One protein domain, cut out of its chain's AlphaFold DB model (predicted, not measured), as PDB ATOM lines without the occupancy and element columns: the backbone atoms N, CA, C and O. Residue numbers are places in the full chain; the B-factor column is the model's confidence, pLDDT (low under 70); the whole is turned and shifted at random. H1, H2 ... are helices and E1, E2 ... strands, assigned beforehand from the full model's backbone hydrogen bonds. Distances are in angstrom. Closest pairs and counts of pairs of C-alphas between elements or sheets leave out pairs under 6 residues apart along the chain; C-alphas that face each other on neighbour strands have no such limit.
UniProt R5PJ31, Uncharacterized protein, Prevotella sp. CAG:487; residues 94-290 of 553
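Overview. This is residues 94 to 290 of the 553 residues of an uncharacterized protein of Prevotella sp. CAG:487 (UniProt R5PJ31). A twisted six-stranded sheet, E8-E9-E12-E13-E14-E15, is the middle of a stack of sheets, which are face to face in turn: the sheet E6-E7-E10-E11 covers part of one face, the hairpin E16-E17 part of the other, and the hairpin E1-E2 crosses over its E8 and E9 end. Beyond E6-E7-E10-E11, the small sheet E3-E4-E5 makes one end of the longest axis, with the short helix H2 toward the other. The printed part has 197 residues, with E1 to E12, H1, E13 to E17 and H2 along the chain; the five sheets are antiparallel and the class is mostly strand. It is compact, with a radius of gyration of the C-alphas of 16.9 A and spans of 49 by 39 by 29 A.

Along the chain. Start in the largest sheet at C-alpha 168, (185.352, 191.306, 170.907), where E8, residues 168 to 171, begins. Beside it find E9, 176 to 180, E12, 203 to 207, E13, 226 to 233 and 22.6 A long, E14, 236 to 243 and 23.4 A, and E15, 251 to 255. The four-stranded sheet holds E6, 153 to 156, E7, 159 to 162, E10, 186 to 190, and E11, 195 to 201. Look for E16 at 257 to 261 and E17 at 266 to 270. E1, 100 to 107, begins at C-alpha 100, (192.644, 202.611, 153.916), and is 21.2 A long; E2, 112 to 120, is 21.4 A. E3, 126 to 130, E4, 134 to 137, and E5, 143 to 148, follow. H1 is residues 213 to 220; H2, 282 to 286, ends at C-alpha 286, (161.955, 183.632, 146.734).

Arrangement. In the largest sheet, E13, E14 and E15 form a meander, each strand the antiparallel neighbour of the one before; N 227 and O 242 of E13 and E14 are 2.8 A apart. The four-stranded sheet is face to face with it, strands at 19 degrees; the closest C-alphas of E11 and E13, Ala 201 and Thr 231, are 4.7 A apart. The sheet E16 E17 is also face to face with the largest sheet, the strands of the one at 6 degrees to those of the other, and the closest C-alphas of E14 and E16, those of Glu 239 and Ser 257, are 5.1 A apart. The sheet E1 E2 is face to face with the largest sheet too, the strands of the one at 69 degrees to those of the other; E2 bends by 55 degrees at residue 115, and N 104 of E1 and O 116 of E2 are within hydrogen-bond range at 3.0 A. E3, E4 and E5 form a second meander, with N 129 and O 135 at 2.8 A. H2 only grazes the largest sheet; H1 is not on it. Every O i to N i+4 pair of H1 is within hydrogen-bond range; H2 has 0 of 1, but 2 of 2 O i to N i+3 pairs.

Size, cuts and confidence. The two C-alphas farthest apart, Asp 140 and Met 274, are 53.1 A apart. The printed part has no cut, and the link E17 to H2 is long. Confidence is under 70 at residues 172 to 174 and 211 to 212.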
ATOM      1  N   CYS A  94     184.974 211.961 165.942       94.25
ATOM      2  CA  CYS A  94     185.720 211.091 165.045       94.25
ATOM      3  C   CYS A  94     186.343 211.972 163.969       94.25
ATOM      4  O   CYS A  94     185.629 212.731 163.309       94.25
ATOM      5  N   ASP A  95     187.664 211.894 163.830       93.62
ATOM      6  CA  ASP A  95     188.396 212.625 162.801       93.62
ATOM      7  C   ASP A  95     188.064 212.110 161.405       93.62
ATOM      8  O   ASP A  95     187.617 210.976 161.232       93.62
ATOM      9  N   ALA A  96     188.293 212.961 160.406       94.81
ATOM     10  CA  ALA A  96     188.276 212.506 159.027       94.81
ATOM     11  C   ALA A  96     189.383 211.466 158.831       94.81
ATOM     12  O   ALA A  96     190.498 211.641 159.326       94.81
ATOM     13  N   ILE A  97     189.064 210.409 158.096       95.38
ATOM     14  CA  ILE A  97     190.007 209.347 157.756       95.38
ATOM     15  C   ILE A  97     190.059 209.201 156.239       95.38
ATOM     16  O   ILE A  97     189.038 209.317 155.556       95.38
ATOM     17  N   ASP A  98     191.258 208.969 155.714       96.75
ATOM     18  CA  ASP A  98     191.442 208.618 154.309       96.75
ATOM     19  C   ASP A  98     191.005 207.170 154.070       96.75
ATOM     20  O   ASP A  98     190.919 206.373 155.000       96.75
ATOM     21  N   LYS A  99     190.755 206.806 152.809       95.38
ATOM     22  CA  LYS A  99     190.524 205.405 152.446       95.38
ATOM     23  C   LYS A  99     191.744 204.569 152.819       95.38
ATOM     24  O   LYS A  99     192.869 204.938 152.469       95.38
ATOM     25  N   GLY A 100     191.532 203.434 153.474       94.25
ATOM     26  CA  GLY A 100     192.644 202.611 153.916       94.25
ATOM     27  C   GLY A 100     192.245 201.392 154.727       94.25
ATOM     28  O   GLY A 100     191.130 200.878 154.632       94.25
ATOM     29  N   VAL A 101     193.227 200.914 155.485       93.56
ATOM     30  CA  VAL A 101     193.099 199.789 156.400       93.56
ATOM     31  C   VAL A 101     193.632 200.202 157.763       93.56
ATOM     32  O   VAL A 101     194.760 200.687 157.882       93.56
ATOM     33  N   ASP A 102     192.825 199.969 158.785       93.38
ATOM     34  CA  ASP A 102     193.191 200.146 160.182       93.38
ATOM     35  C   ASP A 102     193.121 198.804 160.908       93.38
ATOM     36  O   ASP A 102     192.374 197.910 160.525       93.38
ATOM     37  N   TYR A 103     193.892 198.652 161.981       91.88
ATOM     38  CA  TYR A 103     193.873 197.432 162.786       91.88
ATOM     39  C   TYR A 103     193.119 197.666 164.092       91.88
ATOM     40  O   TYR A 103     193.440 198.578 164.862       91.88
ATOM     41  N   VAL A 104     192.135 196.808 164.347       92.44
ATOM     42  CA  VAL A 104     191.454 196.710 165.642       92.44
ATOM     43  C   VAL A 104     192.102 195.571 166.410       92.44
ATOM     44  O   VAL A 104     192.306 194.504 165.836       92.44
ATOM     45  N   TYR A 105     192.447 195.810 167.674       89.81
ATOM     46  CA  TYR A 105     193.155 194.873 168.546       89.81
ATOM     47  C   TYR A 105     192.290 194.471 169.737       89.81
ATOM     48  O   TYR A 105     191.513 195.289 170.232       89.81
ATOM     49  N   ASP A 106     192.493 193.251 170.234       85.56
ATOM     50  CA  ASP A 106     191.825 192.738 171.436       85.56
ATOM     51  C   ASP A 106     192.065 193.686 172.625       85.56
ATOM     52  O   ASP A 106     191.136 194.217 173.239       85.56
ATOM     53  N   ASN A 107     193.331 194.061 172.848       83.94
ATOM     54  CA  ASN A 107     193.666 195.189 173.709       83.94
ATOM     55  C   ASN A 107     193.926 196.451 172.881       83.94
ATOM     56  O   ASN A 107     195.069 196.796 172.570       83.94
ATOM     57  N   GLN A 108     192.858 197.192 172.581       82.31
ATOM     58  CA  GLN A 108     192.946 198.424 171.796       82.31
ATOM     59  C   GLN A 108     193.835 199.510 172.439       82.31
ATOM     60  O   GLN A 108     194.421 200.322 171.721       82.31
ATOM     61  N   MET A 109     193.960 199.545 173.775       82.94
ATOM     62  CA  MET A 109     194.784 200.549 174.468       82.94
ATOM     63  C   MET A 109     196.282 200.279 174.310       82.94
ATOM     64  O   MET A 109     197.055 201.212 174.096       82.94
ATOM     65  N   GLU A 110     196.692 199.017 174.419       87.62
ATOM     66  CA  GLU A 110     198.098 198.612 174.311       87.62
ATOM     67  C   GLU A 110     198.495 198.223 172.881       87.62
ATOM     68  O   GLU A 110     199.687 198.138 172.588       87.62
ATOM     69  N   ARG A 111     197.510 198.034 171.989       85.75
ATOM     70  CA  ARG A 111     197.670 197.483 170.633       85.75
ATOM     71  C   ARG A 111     198.382 196.131 170.656       85.75
ATOM     72  O   ARG A 111     199.370 195.910 169.956       85.75
ATOM     73  N   THR A 112     197.896 195.246 171.516       85.31
ATOM     74  CA  THR A 112     198.431 193.899 171.734       85.31
ATOM     75  C   THR A 112     197.325 192.855 171.590       85.31
ATOM     76  O   THR A 112     196.140 193.185 171.653       85.31
ATOM     77  N   GLY A 113     197.725 191.595 171.398       85.44
ATOM     78  CA  GLY A 113     196.805 190.479 171.174       85.44
ATOM     79  C   GLY A 113     196.443 190.292 169.703       85.44
ATOM     80  O   GLY A 113     197.156 190.774 168.815       85.44
ATOM     81  N   ASP A 114     195.349 189.572 169.470       87.50
ATOM     82  CA  ASP A 114     194.818 189.331 168.133       87.50
ATOM     83  C   ASP A 114     194.285 190.621 167.515       87.50
ATOM     84  O   ASP A 114     193.953 191.590 168.210       87.50
ATOM     85  N   SER A 115     194.260 190.660 166.183       89.12
ATOM     86  CA  SER A 115     193.812 191.841 165.454       89.12
ATOM     87  C   SER A 115     193.104 191.509 164.153       89.12
ATOM     88  O   SER A 115     193.366 190.483 163.516       89.12
ATOM     89  N   VAL A 116     192.223 192.422 163.756       90.81
ATOM     90  CA  VAL A 116     191.461 192.375 162.508       90.81
ATOM     91  C   VAL A 116     191.815 193.607 161.687       90.81
ATOM     92  O   VAL A 116     191.771 194.729 162.196       90.81
ATOM     93  N   ALA A 117     192.168 193.392 160.421       91.06
ATOM     94  CA  ALA A 117     192.368 194.457 159.448       91.06
ATOM     95  C   ALA A 117     191.002 194.964 158.968       91.06
ATOM     96  O   ALA A 117     190.276 194.245 158.300       91.06
ATOM     97  N   VAL A 118     190.630 196.189 159.308       93.81
ATOM     98  CA  VAL A 118     189.354 196.789 158.925       93.81
ATOM     99  C   VAL A 118     189.576 197.714 157.744       93.81
ATOM    100  O   VAL A 118     190.224 198.750 157.870       93.81
ATOM    101  N   TYR A 119     189.011 197.346 156.600       93.88
ATOM    102  CA  TYR A 119     189.045 198.160 155.388       93.88
ATOM    103  C   TYR A 119     187.948 199.223 155.444       93.88
ATOM    104  O   TYR A 119     186.809 198.928 155.801       93.88
ATOM    105  N   HIS A 120     188.244 200.465 155.099       94.75
ATOM    106  CA  HIS A 120     187.240 201.525 155.111       94.75
ATOM    107  C   HIS A 120     187.473 202.515 153.979       94.75
ATOM    108  O   HIS A 120     188.605 202.776 153.565       94.75
ATOM    109  N   ASP A 121     186.377 203.091 153.493       94.69
ATOM    110  CA  ASP A 121     186.429 204.237 152.599       94.69
ATOM    111  C   ASP A 121     186.906 205.494 153.340       94.69
ATOM    112  O   ASP A 121     187.087 205.513 154.563       94.69
ATOM    113  N   ALA A 122     187.134 206.561 152.573       96.56
ATOM    114  CA  ALA A 122     187.351 207.873 153.157       96.56
ATOM    115  C   ALA A 122     186.057 208.344 153.834       96.56
ATOM    116  O   ALA A 122     185.002 208.400 153.199       96.56
ATOM    117  N   GLU A 123     186.146 208.715 155.108       96.81
ATOM    118  CA  GLU A 123     184.999 209.127 155.916       96.81
ATOM    119  C   GLU A 123     185.229 210.530 156.499       96.81
ATOM    120  O   GLU A 123     186.346 210.870 156.902       96.81
ATOM    121  N   PRO A 124     184.193 211.387 156.544       95.75
ATOM    122  CA  PRO A 124     184.329 212.755 157.021       95.75
ATOM    123  C   PRO A 124     184.460 212.804 158.544       95.75
ATOM    124  O   PRO A 124     184.016 211.901 159.254       95.75
ATOM    125  N   ALA A 125     184.985 213.912 159.064       95.19
ATOM    126  CA  ALA A 125     184.935 214.177 160.494       95.19
ATOM    127  C   ALA A 125     183.479 214.341 160.957       95.19
ATOM    128  O   ALA A 125     182.693 215.063 160.334       95.19
ATOM    129  N   VAL A 126     183.123 213.688 162.064       96.69
ATOM    130  CA  VAL A 126     181.751 213.678 162.586       96.69
ATOM    131  C   VAL A 126     181.700 213.827 164.099       96.69
ATOM    132  O   VAL A 126     182.646 213.531 164.831       96.69
ATOM    133  N   ILE A 127     180.531 214.249 164.573       96.12
ATOM    134  CA  ILE A 127     180.178 214.291 165.986       96.12
ATOM    135  C   ILE A 127     179.065 213.281 166.228       96.12
ATOM    136  O   ILE A 127     177.918 213.487 165.820       96.12
ATOM    137  N   TYR A 128     179.374 212.214 166.957       96.81
ATOM    138  CA  TYR A 128     178.350 211.329 167.493       96.81
ATOM    139  C   TYR A 128     177.811 211.913 168.803       96.81
ATOM    140  O   TYR A 128     178.506 211.966 169.822       96.81
ATOM    141  N   ALA A 129     176.538 212.301 168.808       96.56
ATOM    142  CA  ALA A 129     175.840 212.835 169.970       96.56
ATOM    143  C   ALA A 129     175.054 211.736 170.703       96.56
ATOM    144  O   ALA A 129     174.086 211.187 170.171       96.56
ATOM    145  N   LYS A 130     175.469 211.425 171.940       94.88
ATOM    146  CA  LYS A 130     174.887 210.363 172.776       94.88
ATOM    147  C   LYS A 130     173.514 210.760 173.308       94.88
ATOM    148  O   LYS A 130     173.396 211.704 174.091       94.88
ATOM    149  N   GLY A 131     172.492 209.991 172.958       90.50
ATOM    150  CA  GLY A 131     171.141 210.141 173.486       90.50
ATOM    151  C   GLY A 131     170.249 208.953 173.142       90.50
ATOM    152  O   GLY A 131     170.700 207.919 172.662       90.50
ATOM    153  N   THR A 132     168.950 209.097 173.373       85.25
ATOM    154  CA  THR A 132     167.953 208.141 172.876       85.25
ATOM    155  C   THR A 132     166.762 208.944 172.352       85.25
ATOM    156  O   THR A 132     165.877 209.295 173.133       85.25
ATOM    157  N   PRO A 133     166.765 209.318 171.056       93.69
ATOM    158  CA  PRO A 133     167.706 208.884 170.014       93.69
ATOM    159  C   PRO A 133     169.085 209.574 170.067       93.69
ATOM    160  O   PRO A 133     169.186 210.768 170.356       93.69
ATOM    161  N   SER A 134     170.140 208.825 169.738       96.44
ATOM    162  CA  SER A 134     171.454 209.361 169.356       96.44
ATOM    163  C   SER A 134     171.429 209.867 167.911       96.44
ATOM    164  O   SER A 134     170.537 209.516 167.129       96.44
ATOM    165  N   ARG A 135     172.413 210.697 167.547       97.62
ATOM    166  CA  ARG A 135     172.567 211.245 166.189       97.62
ATOM    167  C   ARG A 135     174.027 211.398 165.793       97.62
ATOM    168  O   ARG A 135     174.877 211.570 166.663       97.62
ATOM    169  N   ILE A 136     174.279 211.415 164.489       98.19
ATOM    170  CA  ILE A 136     175.573 211.764 163.897       98.19
ATOM    171  C   ILE A 136     175.407 213.099 163.174       98.19
ATOM    172  O   ILE A 136     174.489 213.257 162.365       98.19
ATOM    173  N   TYR A 137     176.279 214.050 163.489       97.38
ATOM    174  CA  TYR A 137     176.349 215.362 162.856       97.38
ATOM    175  C   TYR A 137     177.666 215.515 162.101       97.38
ATOM    176  O   TYR A 137     178.685 214.977 162.533       97.38
ATOM    177  N   ASP A 138     177.661 216.300 161.028       95.25
ATOM    178  CA  ASP A 138     178.898 216.904 160.534       95.25
ATOM    179  C   ASP A 138     179.375 218.021 161.489       95.25
ATOM    180  O   ASP A 138     178.716 218.368 162.478       95.25
ATOM    181  N   LEU A 139     180.532 218.615 161.194       92.88
ATOM    182  CA  LEU A 139     181.104 219.680 162.023       92.88
ATOM    183  C   LEU A 139     180.391 221.038 161.885       92.88
ATOM    184  O   LEU A 139     180.702 221.961 162.644       92.88
ATOM    185  N   ASP A 140     179.456 221.190 160.947       92.38
ATOM    186  CA  ASP A 140     178.699 222.426 160.697       92.38
ATOM    187  C   ASP A 140     177.248 222.363 161.216       92.38
ATOM    188  O   ASP A 140     176.541 223.379 161.242       92.38
ATOM    189  N   GLY A 141     176.834 221.194 161.710       94.06
ATOM    190  CA  GLY A 141     175.565 220.937 162.382       94.06
ATOM    191  C   GLY A 141     174.510 220.268 161.505       94.06
ATOM    192  O   GLY A 141     173.350 220.174 161.916       94.06
ATOM    193  N   THR A 142     174.870 219.796 160.310       96.75
ATOM    194  CA  THR A 142     173.987 218.964 159.488       96.75
ATOM    195  C   THR A 142     173.853 217.595 160.136       96.75
ATOM    196  O   THR A 142     174.844 216.957 160.483       96.75
ATOM    197  N   VAL A 143     172.620 217.120 160.289       97.69
ATOM    198  CA  VAL A 143     172.361 215.754 160.755       97.69
ATOM    199  C   VAL A 143     172.644 214.793 159.604       97.69
ATOM    200  O   VAL A 143     171.898 214.776 158.628       97.69
ATOM    201  N   LEU A 144     173.695 213.988 159.734       97.81
ATOM    202  CA  LEU A 144     174.036 212.933 158.776       97.81
ATOM    203  C   LEU A 144     173.230 211.658 159.045       97.81
ATOM    204  O   LEU A 144     172.779 210.986 158.120       97.81
ATOM    205  N   ARG A 145     172.974 211.363 160.327       97.25
ATOM    206  CA  ARG A 145     172.090 210.272 160.746       97.25
ATOM    207  C   ARG A 145     171.261 210.670 161.955       97.25
ATOM    208  O   ARG A 145     171.793 211.092 162.983       97.25
ATOM    209  N   ASP A 146     169.952 210.483 161.836       94.62
ATOM    210  CA  ASP A 146     168.990 210.658 162.923       94.62
ATOM    211  C   ASP A 146     168.492 209.295 163.441       94.62
ATOM    212  O   ASP A 146     168.718 208.252 162.827       94.62
ATOM    213  N   SER A 147     167.767 209.315 164.558       90.00
ATOM    214  CA  SER A 147     166.960 208.210 165.077       90.00
ATOM    215  C   SER A 147     167.750 206.935 165.373       90.00
ATOM    216  O   SER A 147     167.247 205.827 165.206       90.00
ATOM    217  N   ILE A 148     168.984 207.072 165.868       95.44
ATOM    218  CA  ILE A 148     169.736 205.933 166.400       95.44
ATOM    219  C   ILE A 148     169.148 205.615 167.779       95.44
ATOM    220  O   ILE A 148     169.422 206.306 168.758       95.44
ATOM    221  N   MET A 149     168.288 204.597 167.862       92.25
ATOM    222  CA  MET A 149     167.440 204.301 169.034       92.25
ATOM    223  C   MET A 149     168.179 203.663 170.224       92.25
ATOM    224  O   MET A 149     167.585 202.962 171.038       92.25
ATOM    225  N   THR A 150     169.475 203.918 170.333       91.88
ATOM    226  CA  THR A 150     170.361 203.428 171.385       91.88
ATOM    227  C   THR A 150     171.422 204.484 171.675       91.88
ATOM    228  O   THR A 150     171.819 205.251 170.794       91.88
ATOM    229  N   ASP A 151     171.877 204.539 172.922       91.19
ATOM    230  CA  ASP A 151     172.997 205.374 173.350       91.19
ATOM    231  C   ASP A 151     174.318 204.581 173.449       91.19
ATOM    232  O   ASP A 151     175.399 205.188 173.504       91.19
ATOM    233  N   LYS A 152     174.224 203.242 173.432       94.00
ATOM    234  CA  LYS A 152     175.332 202.284 173.351       94.00
ATOM    235  C   LYS A 152     175.911 202.247 171.945       94.00
ATOM    236  O   LYS A 152     175.159 202.187 170.964       94.00
ATOM    237  N   ARG A 153     177.236 202.277 171.864       94.50
ATOM    238  CA  ARG A 153     177.995 202.217 170.619       94.50
ATOM    239  C   ARG A 153     179.447 201.850 170.882       94.50
ATOM    240  O   ARG A 153     180.002 202.251 171.907       94.50
ATOM    241  N   VAL A 154     180.074 201.270 169.872       95.44
ATOM    242  CA  VAL A 154     181.525 201.164 169.753       95.44
ATOM    243  C   VAL A 154     181.940 201.758 168.418       95.44
ATOM    244  O   VAL A 154     181.293 201.519 167.397       95.44
ATOM    245  N   TYR A 155     182.987 202.578 168.445       95.56
ATOM    246  CA  TYR A 155     183.612 203.103 167.241       95.56
ATOM    247  C   TYR A 155     184.789 202.211 166.859       95.56
ATOM    248  O   TYR A 155     185.661 201.939 167.682       95.56
ATOM    249  N   VAL A 156     184.786 201.796 165.604       95.19
ATOM    250  CA  VAL A 156     185.893 201.160 164.892       95.19
ATOM    251  C   VAL A 156     186.223 202.105 163.734       95.19
ATOM    252  O   VAL A 156     185.289 202.714 163.221       95.19
ATOM    253  N   PRO A 157     187.487 202.298 163.318       93.75
ATOM    254  CA  PRO A 157     187.799 203.218 162.224       93.75
ATOM    255  C   PRO A 157     186.882 203.029 161.005       93.75
ATOM    256  O   PRO A 157     186.755 201.925 160.480       93.75
ATOM    257  N   GLY A 158     186.164 204.095 160.641       96.44
ATOM    258  CA  GLY A 158     185.183 204.105 159.551       96.44
ATOM    259  C   GLY A 158     183.778 203.591 159.888       96.44
ATOM    260  O   GLY A 158     182.875 203.745 159.066       96.44
ATOM    261  N   TYR A 159     183.535 203.041 161.083       98.00
ATOM    262  CA  TYR A 159     182.283 202.359 161.423       98.00
ATOM    263  C   TYR A 159     181.801 202.571 162.870       98.00
ATOM    264  O   TYR A 159     182.564 202.695 163.826       98.00
ATOM    265  N   PHE A 160     180.482 202.520 163.055       97.88
ATOM    266  CA  PHE A 160     179.840 202.460 164.365       97.88
ATOM    267  C   PHE A 160     179.035 201.171 164.520       97.88
ATOM    268  O   PHE A 160     178.002 200.991 163.869       97.88
ATOM    269  N   PHE A 161     179.445 200.328 165.466       97.44
ATOM    270  CA  PHE A 161     178.609 199.250 165.990       97.44
ATOM    271  C   PHE A 161     177.640 199.857 167.000       97.44
ATOM    272  O   PHE A 161     178.030 200.224 168.109       97.44
ATOM    273  N   ILE A 162     176.375 200.023 166.621       96.81
ATOM    274  CA  ILE A 162     175.352 200.622 167.488       96.81
ATOM    275  C   ILE A 162     174.642 199.540 168.302       96.81
ATOM    276  O   ILE A 162     174.351 198.461 167.797       96.81
ATOM    277  N   GLY A 163     174.334 199.835 169.566       95.19
ATOM    278  CA  GLY A 163     173.702 198.880 170.485       95.19
ATOM    279  C   GLY A 163     174.673 197.951 171.216       95.19
ATOM    280  O   GLY A 163     174.209 197.109 171.980       95.19
ATOM    281  N   ALA A 164     175.977 198.130 170.996       94.25
ATOM    282  CA  ALA A 164     177.056 197.394 171.648       94.25
ATOM    283  C   ALA A 164     177.794 198.272 172.670       94.25
ATOM    284  O   ALA A 164     177.981 199.472 172.434       94.25
ATOM    285  N   GLU A 165     178.210 197.700 173.797       92.06
ATOM    286  CA  GLU A 165     179.091 198.361 174.778       92.06
ATOM    287  C   GLU A 165     180.572 198.085 174.524       92.06
ATOM    288  O   GLU A 165     181.423 198.918 174.840       92.06
ATOM    289  N   ARG A 166     180.863 196.927 173.937       91.38
ATOM    290  CA  ARG A 166     182.194 196.501 173.517       91.38
ATOM    291  C   ARG A 166     182.091 195.705 172.223       91.38
ATOM    292  O   ARG A 166     181.009 195.247 171.864       91.38
ATOM    293  N   VAL A 167     183.220 195.577 171.547       92.69
ATOM    294  CA  VAL A 167     183.409 194.557 170.523       92.69
ATOM    295  C   VAL A 167     184.482 193.599 171.006       92.69
ATOM    296  O   VAL A 167     185.373 194.015 171.750       92.69
ATOM    297  N   GLU A 168     184.369 192.342 170.613       92.00
ATOM    298  CA  GLU A 168     185.352 191.306 170.907       92.00
ATOM    299  C   GLU A 168     186.097 190.957 169.619       92.00
ATOM    300  O   GLU A 168     185.559 191.102 168.516       92.00
ATOM    301  N   ILE A 169     187.365 190.574 169.762       90.69
ATOM    302  CA  ILE A 169     188.130 189.991 168.668       90.69
ATOM    303  C   ILE A 169     188.225 188.507 168.941       90.69
ATOM    304  O   ILE A 169     188.797 188.095 169.946       90.69
ATOM    305  N   ASP A 170     187.676 187.732 168.023       85.31
ATOM    306  CA  ASP A 170     187.747 186.283 168.054       85.31
ATOM    307  C   ASP A 170     188.606 185.790 166.892       85.31
ATOM    308  O   ASP A 170     188.547 186.354 165.796       85.31
ATOM    309  N   ASP A 171     189.342 184.703 167.128       76.88
ATOM    310  CA  ASP A 171     189.958 183.867 166.096       76.88
ATOM    311  C   ASP A 171     189.314 182.480 166.134       76.88
ATOM    312  O   ASP A 171     189.456 181.720 167.101       76.88
ATOM    313  N   VAL A 172     188.588 182.137 165.074       66.62
ATOM    314  CA  VAL A 172     187.982 180.816 164.917       66.62
ATOM    315  C   VAL A 172     188.486 180.193 163.620       66.62
ATOM    316  O   VAL A 172     188.114 180.607 162.530       66.62
ATOM    317  N   PHE A 173     189.319 179.154 163.732       62.25
ATOM    318  CA  PHE A 173     189.863 178.411 162.585       62.25
ATOM    319  C   PHE A 173     190.598 179.297 161.550       62.25
ATOM    320  O   PHE A 173     190.446 179.088 160.342       62.25
ATOM    321  N   ALA A 174     191.438 180.235 162.014       62.31
ATOM    322  CA  ALA A 174     192.138 181.217 161.179       62.31
ATOM    323  C   ALA A 174     191.180 182.220 160.509       62.31
ATOM    324  O   ALA A 174     191.304 182.538 159.317       62.31
ATOM    325  N   GLU A 175     190.202 182.688 161.283       72.50
ATOM    326  CA  GLU A 175     189.272 183.756 160.919       72.50
ATOM    327  C   GLU A 175     189.206 184.747 162.064       72.50
ATOM    328  O   GLU A 175     188.530 184.504 163.062       72.50
ATOM    329  N   ASN A 176     189.889 185.874 161.883       84.06
ATOM    330  CA  ASN A 176     189.794 186.974 162.823       84.06
ATOM    331  C   ASN A 176     188.580 187.819 162.449       84.06
ATOM    332  O   ASN A 176     188.475 188.299 161.313       84.06
ATOM    333  N   TYR A 177     187.682 188.032 163.401       91.81
ATOM    334  CA  TYR A 177     186.537 188.914 163.215       91.81
ATOM    335  C   TYR A 177     186.281 189.778 164.441       91.81
ATOM    336  O   TYR A 177     186.653 189.445 165.562       91.81
ATOM    337  N   ILE A 178     185.626 190.908 164.193       94.62
ATOM    338  CA  ILE A 178     185.120 191.805 165.227       94.62
ATOM    339  C   ILE A 178     183.669 191.419 165.485       94.62
ATOM    340  O   ILE A 178     182.850 191.478 164.563       94.62
ATOM    341  N   SER A 179     183.326 191.046 166.713       94.38
ATOM    342  CA  SER A 179     181.962 190.693 167.107       94.38
ATOM    343  C   SER A 179     181.350 191.723 168.047       94.38
ATOM    344  O   SER A 179     181.973 192.216 168.980       94.38
ATOM    345  N   ALA A 180     180.086 192.047 167.790       94.12
ATOM    346  CA  ALA A 180     179.204 192.731 168.722       94.12
ATOM    347  C   ALA A 180     178.076 191.768 169.100       94.12
ATOM    348  O   ALA A 180     177.070 191.681 168.388       94.12
ATOM    349  N   ASP A 181     178.265 191.024 170.188       87.75
ATOM    350  CA  ASP A 181     177.402 189.924 170.633       87.75
ATOM    351  C   ASP A 181     176.851 190.096 172.061       87.75
ATOM    352  O   ASP A 181     176.147 189.216 172.557       87.75
ATOM    353  N   ASP A 182     177.103 191.242 172.702       84.94
ATOM    354  CA  ASP A 182     176.518 191.573 174.002       84.94
ATOM    355  C   ASP A 182     174.985 191.711 173.929       84.94
ATOM    356  O   ASP A 182     174.379 191.827 172.860       84.94
ATOM    357  N   ASP A 183     174.323 191.726 175.086       84.19
ATOM    358  CA  ASP A 183     172.862 191.725 175.151       84.19
ATOM    359  C   ASP A 183     172.213 192.911 174.410       84.19
ATOM    360  O   ASP A 183     172.610 194.077 174.517       84.19
ATOM    361  N   GLY A 184     171.114 192.613 173.716       89.62
ATOM    362  CA  GLY A 184     170.261 193.599 173.059       89.62
ATOM    363  C   GLY A 184     170.535 193.768 171.567       89.62
ATOM    364  O   GLY A 184     171.435 193.169 170.991       89.62
ATOM    365  N   LYS A 185     169.710 194.595 170.922       94.44
ATOM    366  CA  LYS A 185     169.742 194.775 169.466       94.44
ATOM    367  C   LYS A 185     170.968 195.562 169.016       94.44
ATOM    368  O   LYS A 185     171.406 196.472 169.718       94.44
ATOM    369  N   LYS A 186     171.432 195.246 167.812       96.38
ATOM    370  CA  LYS A 186     172.637 195.736 167.152       96.38
ATOM    371  C   LYS A 186     172.335 196.282 165.770       96.38
ATOM    372  O   LYS A 186     171.313 195.952 165.171       96.38
ATOM    373  N   GLY A 187     173.249 197.101 165.278       96.88
ATOM    374  CA  GLY A 187     173.316 197.546 163.893       96.88
ATOM    375  C   GLY A 187     174.726 198.020 163.568       96.88
ATOM    376  O   GLY A 187     175.557 198.183 164.466       96.88
ATOM    377  N   LEU A 188     174.975 198.267 162.290       97.94
ATOM    378  CA  LEU A 188     176.254 198.752 161.793       97.94
ATOM    379  C   LEU A 188     176.012 199.956 160.891       97.94
ATOM    380  O   LEU A 188     175.228 199.886 159.941       97.94
ATOM    381  N   LEU A 189     176.691 201.052 161.201       98.25
ATOM    382  CA  LEU A 189     176.697 202.262 160.391       98.25
ATOM    383  C   LEU A 189     178.120 202.537 159.912       98.25
ATOM    384  O   LEU A 189     179.071 202.240 160.635       98.25
ATOM    385  N   SER A 190     178.267 203.168 158.753       97.69
ATOM    386  CA  SER A 190     179.505 203.876 158.432       97.69
ATOM    387  C   SER A 190     179.687 205.086 159.357       97.69
ATOM    388  O   SER A 190     178.745 205.520 160.034       97.69
ATOM    389  N   GLN A 191     180.880 205.673 159.376       97.62
ATOM    390  CA  GLN A 191     181.177 206.862 160.173       97.62
ATOM    391  C   GLN A 191     180.323 208.070 159.754       97.62
ATOM    392  O   GLN A 191     179.775 208.767 160.607       97.62
ATOM    393  N   SER A 192     180.110 208.267 158.452       96.38
ATOM    394  CA  SER A 192     179.147 209.232 157.902       96.38
ATOM    395  C   SER A 192     177.683 208.901 158.214       96.38
ATOM    396  O   SER A 192     176.797 209.709 157.942       96.38
ATOM    397  N   GLY A 193     177.395 207.743 158.811       96.81
ATOM    398  CA  GLY A 193     176.059 207.353 159.243       96.81
ATOM    399  C   GLY A 193     175.221 206.644 158.178       96.81
ATOM    400  O   GLY A 193     174.014 206.475 158.387       96.81
ATOM    401  N   LYS A 194     175.825 206.198 157.064       96.69
ATOM    402  CA  LYS A 194     175.169 205.283 156.117       96.69
ATOM    403  C   LYS A 194     174.844 203.985 156.854       96.69
ATOM    404  O   LYS A 194     175.691 203.428 157.544       96.69
ATOM    405  N   GLU A 195     173.613 203.504 156.726       96.19
ATOM    406  CA  GLU A 195     173.225 202.219 157.308       96.19
ATOM    407  C   GLU A 195     173.785 201.070 156.470       96.19
ATOM    408  O   GLU A 195     173.560 201.031 155.263       96.19
ATOM    409  N   ILE A 196     174.519 200.166 157.123       97.19
ATOM    410  CA  ILE A 196     175.077 198.947 156.525       97.19
ATOM    411  C   ILE A 196     174.257 197.745 157.000       97.19
ATOM    412  O   ILE A 196     173.772 196.958 156.195       97.19
ATOM    413  N   ILE A 197     174.044 197.640 158.317       96.88
ATOM    414  CA  ILE A 197     173.131 196.663 158.923       96.88
ATOM    415  C   ILE A 197     172.111 197.426 159.776       96.88
ATOM    416  O   ILE A 197     172.519 198.140 160.702       96.88
ATOM    417  N   PRO A 198     170.797 197.275 159.514       94.00
ATOM    418  CA  PRO A 198     169.758 197.943 160.287       94.00
ATOM    419  C   PRO A 198     169.811 197.616 161.778       94.00
ATOM    420  O   PRO A 198     170.151 196.505 162.187       94.00
ATOM    421  N   TYR A 199     169.394 198.577 162.606       93.69
ATOM    422  CA  TYR A 199     169.246 198.340 164.038       93.69
ATOM    423  C   TYR A 199     168.125 197.327 164.308       93.69
ATOM    424  O   TYR A 199     166.948 197.602 164.072       93.69
ATOM    425  N   GLY A 200     168.479 196.159 164.831       93.19
ATOM    426  CA  GLY A 200     167.537 195.056 165.018       93.19
ATOM    427  C   GLY A 200     168.185 193.682 165.073       93.19
ATOM    428  O   GLY A 200     167.550 192.751 165.568       93.19
ATOM    429  N   ALA A 201     169.432 193.570 164.613       95.62
ATOM    430  CA  ALA A 201     170.200 192.341 164.692       95.62
ATOM    431  C   ALA A 201     170.474 191.946 166.154       95.62
ATOM    432  O   ALA A 201     170.570 192.811 167.015       95.62
ATOM    433  N   LEU A 202     170.592 190.658 166.454       94.81
ATOM    434  CA  LEU A 202     171.049 190.174 167.763       94.81
ATOM    435  C   LEU A 202     172.571 190.245 167.879       94.81
ATOM    436  O   LEU A 202     173.096 190.589 168.929       94.81
ATOM    437  N   THR A 203     173.261 189.974 166.776       94.50
ATOM    438  CA  THR A 203     174.719 189.972 166.699       94.50
ATOM    439  C   THR A 203     175.144 190.493 165.335       94.50
ATOM    440  O   THR A 203     174.462 190.246 164.334       94.50
ATOM    441  N   VAL A 204     176.274 191.195 165.298       97.25
ATOM    442  CA  VAL A 204     176.969 191.582 164.065       97.25
ATOM    443  C   VAL A 204     178.418 191.132 164.177       97.25
ATOM    444  O   VAL A 204     179.076 191.444 165.166       97.25
ATOM    445  N   ARG A 205     178.908 190.412 163.168       95.88
ATOM    446  CA  ARG A 205     180.311 190.013 163.039       95.88
ATOM    447  C   ARG A 205     180.880 190.606 161.764       95.88
ATOM    448  O   ARG A 205     180.286 190.402 160.710       95.88
ATOM    449  N   MET A 206     181.987 191.330 161.865       96.06
ATOM    450  CA  MET A 206     182.705 191.925 160.740       96.06
ATOM    451  C   MET A 206     184.022 191.188 160.529       96.06
ATOM    452  O   MET A 206     184.816 191.051 161.454       96.06
ATOM    453  N   PHE A 207     184.247 190.759 159.298       93.00
ATOM    454  CA  PHE A 207     185.380 189.952 158.883       93.00
ATOM    455  C   PHE A 207     186.205 190.688 157.838       93.00
ATOM    456  O   PHE A 207     185.695 191.541 157.106       93.00
ATOM    457  N   ALA A 208     187.464 190.283 157.729       86.62
ATOM    458  CA  ALA A 208     188.415 190.829 156.782       86.62
ATOM    459  C   ALA A 208     189.061 189.724 155.937       86.62
ATOM    460  O   ALA A 208     189.265 188.609 156.430       86.62
ATOM    461  N   PRO A 209     189.422 190.005 154.674       78.81
ATOM    462  CA  PRO A 209     190.115 189.039 153.833       78.81
ATOM    463  C   PRO A 209     191.493 188.699 154.416       78.81
ATOM    464  O   PRO A 209     192.331 189.574 154.612       78.81
ATOM    465  N   TYR A 210     191.740 187.410 154.668       70.62
ATOM    466  CA  TYR A 210     193.031 186.912 155.171       70.62
ATOM    467  C   TYR A 210     193.814 186.114 154.106       70.62
ATOM    468  O   TYR A 210     195.043 186.139 154.081       70.62
ATOM    469  N   PHE A 211     193.123 185.421 153.190       63.56
ATOM    470  CA  PHE A 211     193.722 184.541 152.178       63.56
ATOM    471  C   PHE A 211     193.173 184.832 150.769       63.56
ATOM    472  O   PHE A 211     192.021 185.225 150.621       63.56
ATOM    473  N   ASN A 212     193.988 184.591 149.734       65.50
ATOM    474  CA  ASN A 212     193.599 184.650 148.311       65.50
ATOM    475  C   ASN A 212     193.056 186.014 147.813       65.50
ATOM    476  O   ASN A 212     192.104 186.086 147.028       65.50
ATOM    477  N   VAL A 213     193.718 187.096 148.242       75.12
ATOM    478  CA  VAL A 213     193.367 188.503 147.953       75.12
ATOM    479  C   VAL A 213     193.214 188.792 146.454       75.12
ATOM    480  O   VAL A 213     192.349 189.568 146.071       75.12
ATOM    481  N   GLU A 214     193.976 188.136 145.573       83.69
ATOM    482  CA  GLU A 214     193.906 188.396 144.126       83.69
ATOM    483  C   GLU A 214     192.529 188.060 143.529       83.69
ATOM    484  O   GLU A 214     191.965 188.852 142.773       83.69
ATOM    485  N   SER A 215     191.952 186.909 143.891       83.50
ATOM    486  CA  SER A 215     190.614 186.516 143.424       83.50
ATOM    487  C   SER A 215     189.517 187.427 143.985       83.50
ATOM    488  O   SER A 215     188.543 187.729 143.290       83.50
ATOM    489  N   PHE A 216     189.709 187.891 145.221       87.44
ATOM    490  CA  PHE A 216     188.815 188.796 145.923       87.44
ATOM    491  C   PHE A 216     188.803 190.171 145.244       87.44
ATOM    492  O   PHE A 216     187.764 190.605 144.745       87.44
ATOM    493  N   VAL A 217     189.978 190.785 145.085       87.81
ATOM    494  CA  VAL A 217     190.168 192.069 144.391       87.81
ATOM    495  C   VAL A 217     189.712 191.986 142.935       87.81
ATOM    496  O   VAL A 217     189.099 192.918 142.430       87.81
ATOM    497  N   LYS A 218     189.917 190.863 142.237       89.88
ATOM    498  CA  LYS A 218     189.406 190.694 140.866       89.88
ATOM    499  C   LYS A 218     187.875 190.756 140.790       89.88
ATOM    500  O   LYS A 218     187.345 191.210 139.777       89.88
ATOM    501  N   LYS A 219     187.173 190.260 141.813       91.00
ATOM    502  CA  LYS A 219     185.705 190.210 141.849       91.00
ATOM    503  C   LYS A 219     185.090 191.535 142.300       91.00
ATOM    504  O   LYS A 219     184.138 191.987 141.671       91.00
ATOM    505  N   TYR A 220     185.628 192.139 143.357       91.00
ATOM    506  CA  TYR A 220     185.059 193.346 143.972       91.00
ATOM    507  C   TYR A 220     185.755 194.641 143.528       91.00
ATOM    508  O   TYR A 220     185.226 195.729 143.700       91.00
ATOM    509  N   GLY A 221     186.917 194.542 142.883       90.50
ATOM    510  CA  GLY A 221     187.742 195.675 142.456       90.50
ATOM    511  C   GLY A 221     188.772 196.105 143.502       90.50
ATOM    512  O   GLY A 221     189.798 196.669 143.131       90.50
ATOM    513  N   GLU A 222     188.533 195.797 144.778       88.94
ATOM    514  CA  GLU A 222     189.380 196.157 145.918       88.94
ATOM    515  C   GLU A 222     189.149 195.236 147.126       88.94
ATOM    516  O   GLU A 222     188.231 194.409 147.121       88.94
ATOM    517  N   GLU A 223     189.994 195.343 148.156       88.44
ATOM    518  CA  GLU A 223     189.715 194.710 149.443       88.44
ATOM    519  C   GLU A 223     188.557 195.414 150.165       88.44
ATOM    520  O   GLU A 223     188.501 196.638 150.263       88.44
ATOM    521  N   CYS A 224     187.640 194.622 150.713       90.50
ATOM    522  CA  CYS A 224     186.512 195.097 151.500       90.50
ATOM    523  C   CYS A 224     186.193 194.096 152.613       90.50
ATOM    524  O   CYS A 224     186.563 192.920 152.546       90.50
ATOM    525  N   ASN A 225     185.511 194.570 153.654       93.62
ATOM    526  CA  ASN A 225     185.022 193.697 154.716       93.62
ATOM    527  C   ASN A 225     183.714 193.030 154.288       93.62
ATOM    528  O   ASN A 225     182.914 193.615 153.551       93.62
ATOM    529  N   TRP A 226     183.419 191.879 154.881       94.75
ATOM    530  CA  TRP A 226     182.059 191.347 154.904       94.75
ATOM    531  C   TRP A 226     181.553 191.237 156.333       94.75
ATOM    532  O   TRP A 226     182.320 191.207 157.294       94.75
ATOM    533  N   CYS A 227     180.237 191.199 156.485       96.38
ATOM    534  CA  CYS A 227     179.584 190.997 157.762       96.38
ATOM    535  C   CYS A 227     178.623 189.819 157.702       96.38
ATOM    536  O   CYS A 227     177.929 189.641 156.702       96.38
ATOM    537  N   VAL A 228     178.523 189.079 158.802       96.44
ATOM    538  CA  VAL A 228     177.422 188.146 159.067       96.44
ATOM    539  C   VAL A 228     176.632 188.682 160.251       96.44
ATOM    540  O   VAL A 228     177.209 189.134 161.244       96.44
ATOM    541  N   TYR A 229     175.308 188.679 160.144       97.12
ATOM    542  CA  TYR A 229     174.439 189.187 161.199       97.12
ATOM    543  C   TYR A 229     173.192 188.334 161.376       97.12
ATOM    544  O   TYR A 229     172.700 187.700 160.445       97.12
ATOM    545  N   TYR A 230     172.670 188.370 162.596       94.69
ATOM    546  CA  TYR A 230     171.582 187.516 163.051       94.69
ATOM    547  C   TYR A 230     170.364 188.360 163.351       94.69
ATOM    548  O   TYR A 230     170.465 189.384 164.018       94.69
ATOM    549  N   THR A 231     169.192 187.910 162.946       94.38
ATOM    550  CA  THR A 231     167.913 188.504 163.324       94.38
ATOM    551  C   THR A 231     167.005 187.424 163.884       94.38
ATOM    552  O   THR A 231     167.153 186.243 163.568       94.38
ATOM    553  N   TYR A 232     166.074 187.821 164.743       91.81
ATOM    554  CA  TYR A 232     165.067 186.917 165.277       91.81
ATOM    555  C   TYR A 232     163.686 187.442 164.927       91.81
ATOM    556  O   TYR A 232     163.304 188.539 165.340       91.81
ATOM    557  N   ASP A 233     162.955 186.665 164.139       88.88
ATOM    558  CA  ASP A 233     161.654 187.051 163.612       88.88
ATOM    559  C   ASP A 233     160.729 185.836 163.533       88.88
ATOM    560  O   ASP A 233     161.132 184.755 163.105       88.88
ATOM    561  N   ALA A 234     159.478 186.014 163.963       88.50
ATOM    562  CA  ALA A 234     158.450 184.970 163.982       88.50
ATOM    563  C   ALA A 234     158.878 183.635 164.641       88.50
ATOM    564  O   ALA A 234     158.445 182.562 164.217       88.50
ATOM    565  N   GLY A 235     159.715 183.700 165.682       88.81
ATOM    566  CA  GLY A 235     160.206 182.518 166.400       88.81
ATOM    567  C   GLY A 235     161.439 181.855 165.775       88.81
ATOM    568  O   GLY A 235     161.870 180.813 166.258       88.81
ATOM    569  N   LEU A 236     161.996 182.436 164.710       92.19
ATOM    570  CA  LEU A 236     163.079 181.857 163.923       92.19
ATOM    571  C   LEU A 236     164.313 182.749 163.957       92.19
ATOM    572  O   LEU A 236     164.224 183.961 163.748       92.19
ATOM    573  N   LEU A 237     165.471 182.115 164.134       92.00
ATOM    574  CA  LEU A 237     166.748 182.743 163.839       92.00
ATOM    575  C   LEU A 237     166.927 182.813 162.314       92.00
ATOM    576  O   LEU A 237     166.601 181.868 161.576       92.00
ATOM    577  N   LYS A 238     167.379 183.974 161.849       94.56
ATOM    578  CA  LYS A 238     167.658 184.259 160.447       94.56
ATOM    579  C   LYS A 238     169.005 184.951 160.326       94.56
ATOM    580  O   LYS A 238     169.210 185.978 160.972       94.56
ATOM    581  N   GLU A 239     169.871 184.435 159.473       96.44
ATOM    582  CA  GLU A 239     171.162 185.043 159.173       96.44
ATOM    583  C   GLU A 239     171.147 185.728 157.809       96.44
ATOM    584  O   GLU A 239     170.500 185.259 156.868       96.44
ATOM    585  N   GLY A 240     171.858 186.850 157.727       97.12
ATOM    586  CA  GLY A 240     172.162 187.565 156.495       97.12
ATOM    587  C   GLY A 240     173.657 187.860 156.393       97.12
ATOM    588  O   GLY A 240     174.382 187.843 157.391       97.12
ATOM    589  N   GLY A 241     174.100 188.151 155.176       97.44
ATOM    590  CA  GLY A 241     175.483 188.483 154.850       97.44
ATOM    591  C   GLY A 241     175.548 189.819 154.122       97.44
ATOM    592  O   GLY A 241     174.740 190.063 153.231       97.44
ATOM    593  N   VAL A 242     176.473 190.701 154.483       97.44
ATOM    594  CA  VAL A 242     176.677 191.982 153.785       97.44
ATOM    595  C   VAL A 242     178.110 192.049 153.290       97.44
ATOM    596  O   VAL A 242     179.028 191.852 154.077       97.44
ATOM    597  N   MET A 243     178.305 192.348 152.007       95.62
ATOM    598  CA  MET A 243     179.614 192.719 151.467       95.62
ATOM    599  C   MET A 243     179.709 194.246 151.473       95.62
ATOM    600  O   MET A 243     178.970 194.909 150.745       95.62
ATOM    601  N   ILE A 244     180.543 194.825 152.340       94.88
ATOM    602  CA  ILE A 244     180.542 196.278 152.558       94.88
ATOM    603  C   ILE A 244     181.004 196.989 151.283       94.88
ATOM    604  O   ILE A 244     182.054 196.675 150.739       94.88
ATOM    605  N   GLY A 245     180.203 197.950 150.817       92.00
ATOM    606  CA  GLY A 245     180.462 198.685 149.573       92.00
ATOM    607  C   GLY A 245     179.927 197.993 148.317       92.00
ATOM    608  O   GLY A 245     179.841 198.637 147.275       92.00
ATOM    609  N   HIS A 246     179.483 196.737 148.431       93.25
ATOM    610  CA  HIS A 246     179.001 195.928 147.316       93.25
ATOM    611  C   HIS A 246     177.688 195.210 147.658       93.25
ATOM    612  O   HIS A 246     177.598 193.977 147.712       93.25
ATOM    613  N   ASP A 247     176.652 196.010 147.910       90.81
ATOM    614  CA  ASP A 247     175.328 195.552 148.340       90.81
ATOM    615  C   ASP A 247     174.726 194.514 147.363       90.81
ATOM    616  O   ASP A 247     173.988 193.624 147.781       90.81
ATOM    617  N   GLU A 248     175.091 194.555 146.075       92.44
ATOM    618  CA  GLU A 248     174.667 193.603 145.043       92.44
ATOM    619  C   GLU A 248     175.141 192.157 145.268       92.44
ATOM    620  O   GLU A 248     174.512 191.229 144.757       92.44
ATOM    621  N   TYR A 249     176.208 191.945 146.044       93.62
ATOM    622  CA  TYR A 249     176.680 190.609 146.430       93.62
ATOM    623  C   TYR A 249     176.206 190.194 147.824       93.62
ATOM    624  O   TYR A 249     176.664 189.176 148.335       93.62
ATOM    625  N   SER A 250     175.327 190.965 148.461       95.75
ATOM    626  CA  SER A 250     174.851 190.678 149.816       95.75
ATOM    627  C   SER A 250     173.714 189.645 149.835       95.75
ATOM    628  O   SER A 250     172.991 189.433 148.858       95.75
ATOM    629  N   VAL A 251     173.555 188.995 150.987       97.56
ATOM    630  CA  VAL A 251     172.567 187.950 151.266       97.56
ATOM    631  C   VAL A 251     171.536 188.489 152.267       97.56
ATOM    632  O   VAL A 251     171.911 188.896 153.372       97.56
ATOM    633  N   PRO A 252     170.231 188.502 151.934       95.56
ATOM    634  CA  PRO A 252     169.207 188.986 152.855       95.56
ATOM    635  C   PRO A 252     169.024 188.038 154.054       95.56
ATOM    636  O   PRO A 252     169.327 186.847 153.957       95.56
ATOM    637  N   PRO A 253     168.469 188.525 155.181       94.88
ATOM    638  CA  PRO A 253     168.356 187.753 156.411       94.88
ATOM    639  C   PRO A 253     167.140 186.817 156.378       94.88
ATOM    640  O   PRO A 253     166.147 187.033 157.075       94.88
ATOM    641  N   VAL A 254     167.175 185.798 155.518       94.12
ATOM    642  CA  VAL A 254     166.066 184.840 155.317       94.12
ATOM    643  C   VAL A 254     166.465 183.382 155.557       94.12
ATOM    644  O   VAL A 254     165.585 182.536 155.740       94.12
ATOM    645  N   PHE A 255     167.765 183.100 155.624       95.94
ATOM    646  CA  PHE A 255     168.339 181.762 155.773       95.94
ATOM    647  C   PHE A 255     168.533 181.390 157.245       95.94
ATOM    648  O   PHE A 255     168.574 182.266 158.103       95.94
ATOM    649  N   ASN A 256     168.621 180.094 157.553       95.19
ATOM    650  CA  ASN A 256     168.956 179.616 158.897       95.19
ATOM    651  C   ASN A 256     170.397 180.002 159.261       95.19
ATOM    652  O   ASN A 256     170.605 180.554 160.337       95.19
ATOM    653  N   SER A 257     171.341 179.786 158.337       96.00
ATOM    654  CA  SER A 257     172.736 180.195 158.505       96.00
ATOM    655  C   SER A 257     173.363 180.677 157.196       96.00
ATOM    656  O   SER A 257     172.975 180.224 156.114       96.00
ATOM    657  N   VAL A 258     174.306 181.613 157.298       96.62
ATOM    658  CA  VAL A 258     175.026 182.240 156.189       96.62
ATOM    659  C   VAL A 258     176.508 182.307 156.539       96.62
ATOM    660  O   VAL A 258     176.893 182.789 157.602       96.62
ATOM    661  N   ARG A 259     177.365 181.891 155.609       94.19
ATOM    662  CA  ARG A 259     178.815 182.068 155.723       94.19
ATOM    663  C   ARG A 259     179.413 182.478 154.391       94.19
ATOM    664  O   ARG A 259     178.834 182.225 153.339       94.19
ATOM    665  N   PHE A 260     180.574 183.107 154.440       92.38
ATOM    666  CA  PHE A 260     181.327 183.437 153.242       92.38
ATOM    667  C   PHE A 260     182.446 182.416 153.056       92.38
ATOM    668  O   PHE A 260     183.326 182.310 153.910       92.38
ATOM    669  N   ASP A 261     182.417 181.658 151.961       89.50
ATOM    670  CA  ASP A 261     183.538 180.807 151.583       89.50
ATOM    671  C   ASP A 261     184.607 181.673 150.909       89.50
ATOM    672  O   ASP A 261     184.462 182.161 149.785       89.50
ATOM    673  N   LYS A 262     185.712 181.870 151.625       80.44
ATOM    674  CA  LYS A 262     186.869 182.652 151.176       80.44
ATOM    675  C   LYS A 262     187.706 181.964 150.095       80.44
ATOM    676  O   LYS A 262     188.429 182.648 149.374       80.44
ATOM    677  N   PHE A 263     187.648 180.637 149.988       81.56
ATOM    678  CA  PHE A 263     188.394 179.885 148.980       81.56
ATOM    679  C   PHE A 263     187.697 179.970 147.626       81.56
ATOM    680  O   PHE A 263     188.344 180.287 146.627       81.56
ATOM    681  N   GLU A 264     186.380 179.770 147.624       86.38
ATOM    682  CA  GLU A 264     185.534 179.877 146.429       86.38
ATOM    683  C   GLU A 264     185.062 181.319 146.157       86.38
ATOM    684  O   GLU A 264     184.507 181.618 145.096       86.38
ATOM    685  N   ASN A 265     185.319 182.242 147.093       88.62
ATOM    686  CA  ASN A 265     184.939 183.654 147.031       88.62
ATOM    687  C   ASN A 265     183.434 183.833 146.743       88.62
ATOM    688  O   ASN A 265     183.020 184.574 145.838       88.62
ATOM    689  N   ASN A 266     182.596 183.118 147.491       92.00
ATOM    690  CA  ASN A 266     181.143 183.145 147.359       92.00
ATOM    691  C   ASN A 266     180.451 183.042 148.728       92.00
ATOM    692  O   ASN A 266     181.061 182.740 149.748       92.00
ATOM    693  N   TRP A 267     179.158 183.348 148.753       96.25
ATOM    694  CA  TRP A 267     178.336 183.090 149.928       96.25
ATOM    695  C   TRP A 267     177.810 181.664 149.880       96.25
ATOM    696  O   TRP A 267     177.374 181.201 148.826       96.25
ATOM    697  N   GLU A 268     177.767 181.014 151.034       97.44
ATOM    698  CA  GLU A 268     177.081 179.751 151.245       97.44
ATOM    699  C   GLU A 268     175.969 179.926 152.275       97.44
ATOM    700  O   GLU A 268     176.114 180.645 153.269       97.44
ATOM    701  N   VAL A 269     174.847 179.253 152.044       97.50
ATOM    702  CA  VAL A 269     173.646 179.384 152.870       97.50
ATOM    703  C   VAL A 269     173.074 178.029 153.251       97.50
ATOM    704  O   VAL A 269     173.103 177.079 152.470       97.50
ATOM    705  N   LYS A 270     172.488 177.969 154.447       95.31
ATOM    706  CA  LYS A 270     171.609 176.892 154.911       95.31
ATOM    707  C   LYS A 270     170.187 177.418 155.032       95.31
ATOM    708  O   LYS A 270     169.934 178.360 155.782       95.31
ATOM    709  N   LYS A 271     169.224 176.807 154.338       93.62
ATOM    710  CA  LYS A 271     167.803 177.198 154.453       93.62
ATOM    711  C   LYS A 271     167.197 176.827 155.805       93.62
ATOM    712  O   LYS A 271     166.484 177.636 156.403       93.62
ATOM    713  N   THR A 272     167.500 175.625 156.277       94.12
ATOM    714  CA  THR A 272     167.063 175.061 157.562       94.12
ATOM    715  C   THR A 272     168.274 174.500 158.309       94.12
ATOM    716  O   THR A 272     169.325 174.292 157.705       94.12
ATOM    717  N   GLU A 273     168.149 174.275 159.613       92.19
ATOM    718  CA  GLU A 273     169.180 173.724 160.501       92.19
ATOM    719  C   GLU A 273     169.739 172.402 159.954       92.19
ATOM    720  O   GLU A 273     170.953 172.182 159.949       92.19
ATOM    721  N   MET A 274     168.849 171.568 159.403       92.50
ATOM    722  CA  MET A 274     169.183 170.257 158.836       92.50
ATOM    723  C   MET A 274     169.565 170.300 157.350       92.50
ATOM    724  O   MET A 274     169.854 169.258 156.771       92.50
ATOM    725  N   SER A 275     169.549 171.471 156.706       91.88
ATOM    726  CA  SER A 275     170.020 171.607 155.323       91.88
ATOM    727  C   SER A 275     171.551 171.591 155.255       91.88
ATOM    728  O   SER A 275     172.241 172.025 156.183       91.88
ATOM    729  N   GLU A 276     172.087 171.156 154.117       92.62
ATOM    730  CA  GLU A 276     173.494 171.357 153.769       92.62
ATOM    731  C   GLU A 276     173.773 172.825 153.417       92.62
ATOM    732  O   GLU A 276     172.865 173.578 153.053       92.62
ATOM    733  N   TYR A 277     175.040 173.230 153.538       94.50
ATOM    734  CA  TYR A 277     175.488 174.489 152.952       94.50
ATOM    735  C   TYR A 277     175.511 174.344 151.435       94.50
ATOM    736  O   TYR A 277     176.096 173.404 150.903       94.50
ATOM    737  N   VAL A 278     174.891 175.295 150.749       95.50
ATOM    738  CA  VAL A 278     174.937 175.395 149.291       95.50
ATOM    739  C   VAL A 278     175.363 176.797 148.890       95.50
ATOM    740  O   VAL A 278     175.067 177.763 149.596       95.50
ATOM    741  N   ALA A 279     176.027 176.920 147.743       97.00
ATOM    742  CA  ALA A 279     176.364 178.219 147.177       97.00
ATOM    743  C   ALA A 279     175.090 179.052 146.959       97.00
ATOM    744  O   ALA A 279     174.115 178.590 146.363       97.00
ATOM    745  N   TYR A 280     175.106 180.284 147.451       97.44
ATOM    746  CA  TYR A 280     173.987 181.211 147.367       97.44
ATOM    747  C   TYR A 280     173.754 181.680 145.933       97.44
ATOM    748  O   TYR A 280     174.684 182.109 145.243       97.44
ATOM    749  N   THR A 281     172.483 181.710 145.534       95.50
ATOM    750  CA  THR A 281     172.034 182.459 144.360       95.50
ATOM    751  C   THR A 281     170.820 183.331 144.710       95.50
ATOM    752  O   THR A 281     170.016 182.949 145.569       95.50
ATOM    753  N   PRO A 282     170.644 184.508 144.077       94.94
ATOM    754  CA  PRO A 282     169.554 185.428 144.414       94.94
ATOM    755  C   PRO A 282     168.142 184.838 144.281       94.94
ATOM    756  O   PRO A 282     167.228 185.281 144.980       94.94
ATOM    757  N   GLU A 283     167.946 183.840 143.415       95.00
ATOM    758  CA  GLU A 283     166.657 183.170 143.195       95.00
ATOM    759  C   GLU A 283     166.153 182.472 144.468       95.00
ATOM    760  O   GLU A 283     164.947 182.479 144.743       95.00
ATOM    761  N   MET A 284     167.078 181.974 145.300       95.50
ATOM    762  CA  MET A 284     166.776 181.264 146.547       95.50
ATOM    763  C   MET A 284     165.995 182.116 147.551       95.50
ATOM    764  O   MET A 284     165.266 181.569 148.375       95.50
ATOM    765  N   ASN A 285     166.094 183.448 147.471       92.88
ATOM    766  CA  ASN A 285     165.367 184.370 148.352       92.88
ATOM    767  C   ASN A 285     163.843 184.265 148.207       92.88
ATOM    768  O   ASN A 285     163.104 184.651 149.111       92.88
ATOM    769  N   SER A 286     163.377 183.788 147.050       91.19
ATOM    770  CA  SER A 286     161.955 183.632 146.734       91.19
ATOM    771  C   SER A 286     161.430 182.216 146.971       91.19
ATOM    772  O   SER A 286     160.221 181.983 146.908       91.19
ATOM    773  N   GLU A 287     162.321 181.266 147.251       92.31
ATOM    774  CA  GLU A 287     161.950 179.874 147.447       92.31
ATOM    775  C   GLU A 287     161.345 179.659 148.842       92.31
ATOM    776  O   GLU A 287     161.763 180.296 149.815       92.31
ATOM    777  N   PRO A 288     160.369 178.744 148.988       91.44
ATOM    778  CA  PRO A 288     159.883 178.356 150.304       91.44
ATOM    779  C   PRO A 288     161.041 177.884 151.189       91.44
ATOM    780  O   PRO A 288     161.819 177.013 150.797       91.44
ATOM    781  N   ARG A 289     161.146 178.455 152.395       90.00
ATOM    782  CA  ARG A 289     162.203 178.085 153.349       90.00
ATOM    783  C   ARG A 289     162.056 176.648 153.846       90.00
ATOM    784  O   ARG A 289     163.057 175.961 153.997       90.00
ATOM    785  N   PHE A 290     160.822 176.224 154.107       93.75
ATOM    786  CA  PHE A 290     160.503 174.910 154.662       93.75
ATOM    787  C   PHE A 290     159.808 174.056 153.612       93.75
ATOM    788  O   PHE A 290     158.968 174.558 152.857       93.75
TER     789      PHE A 290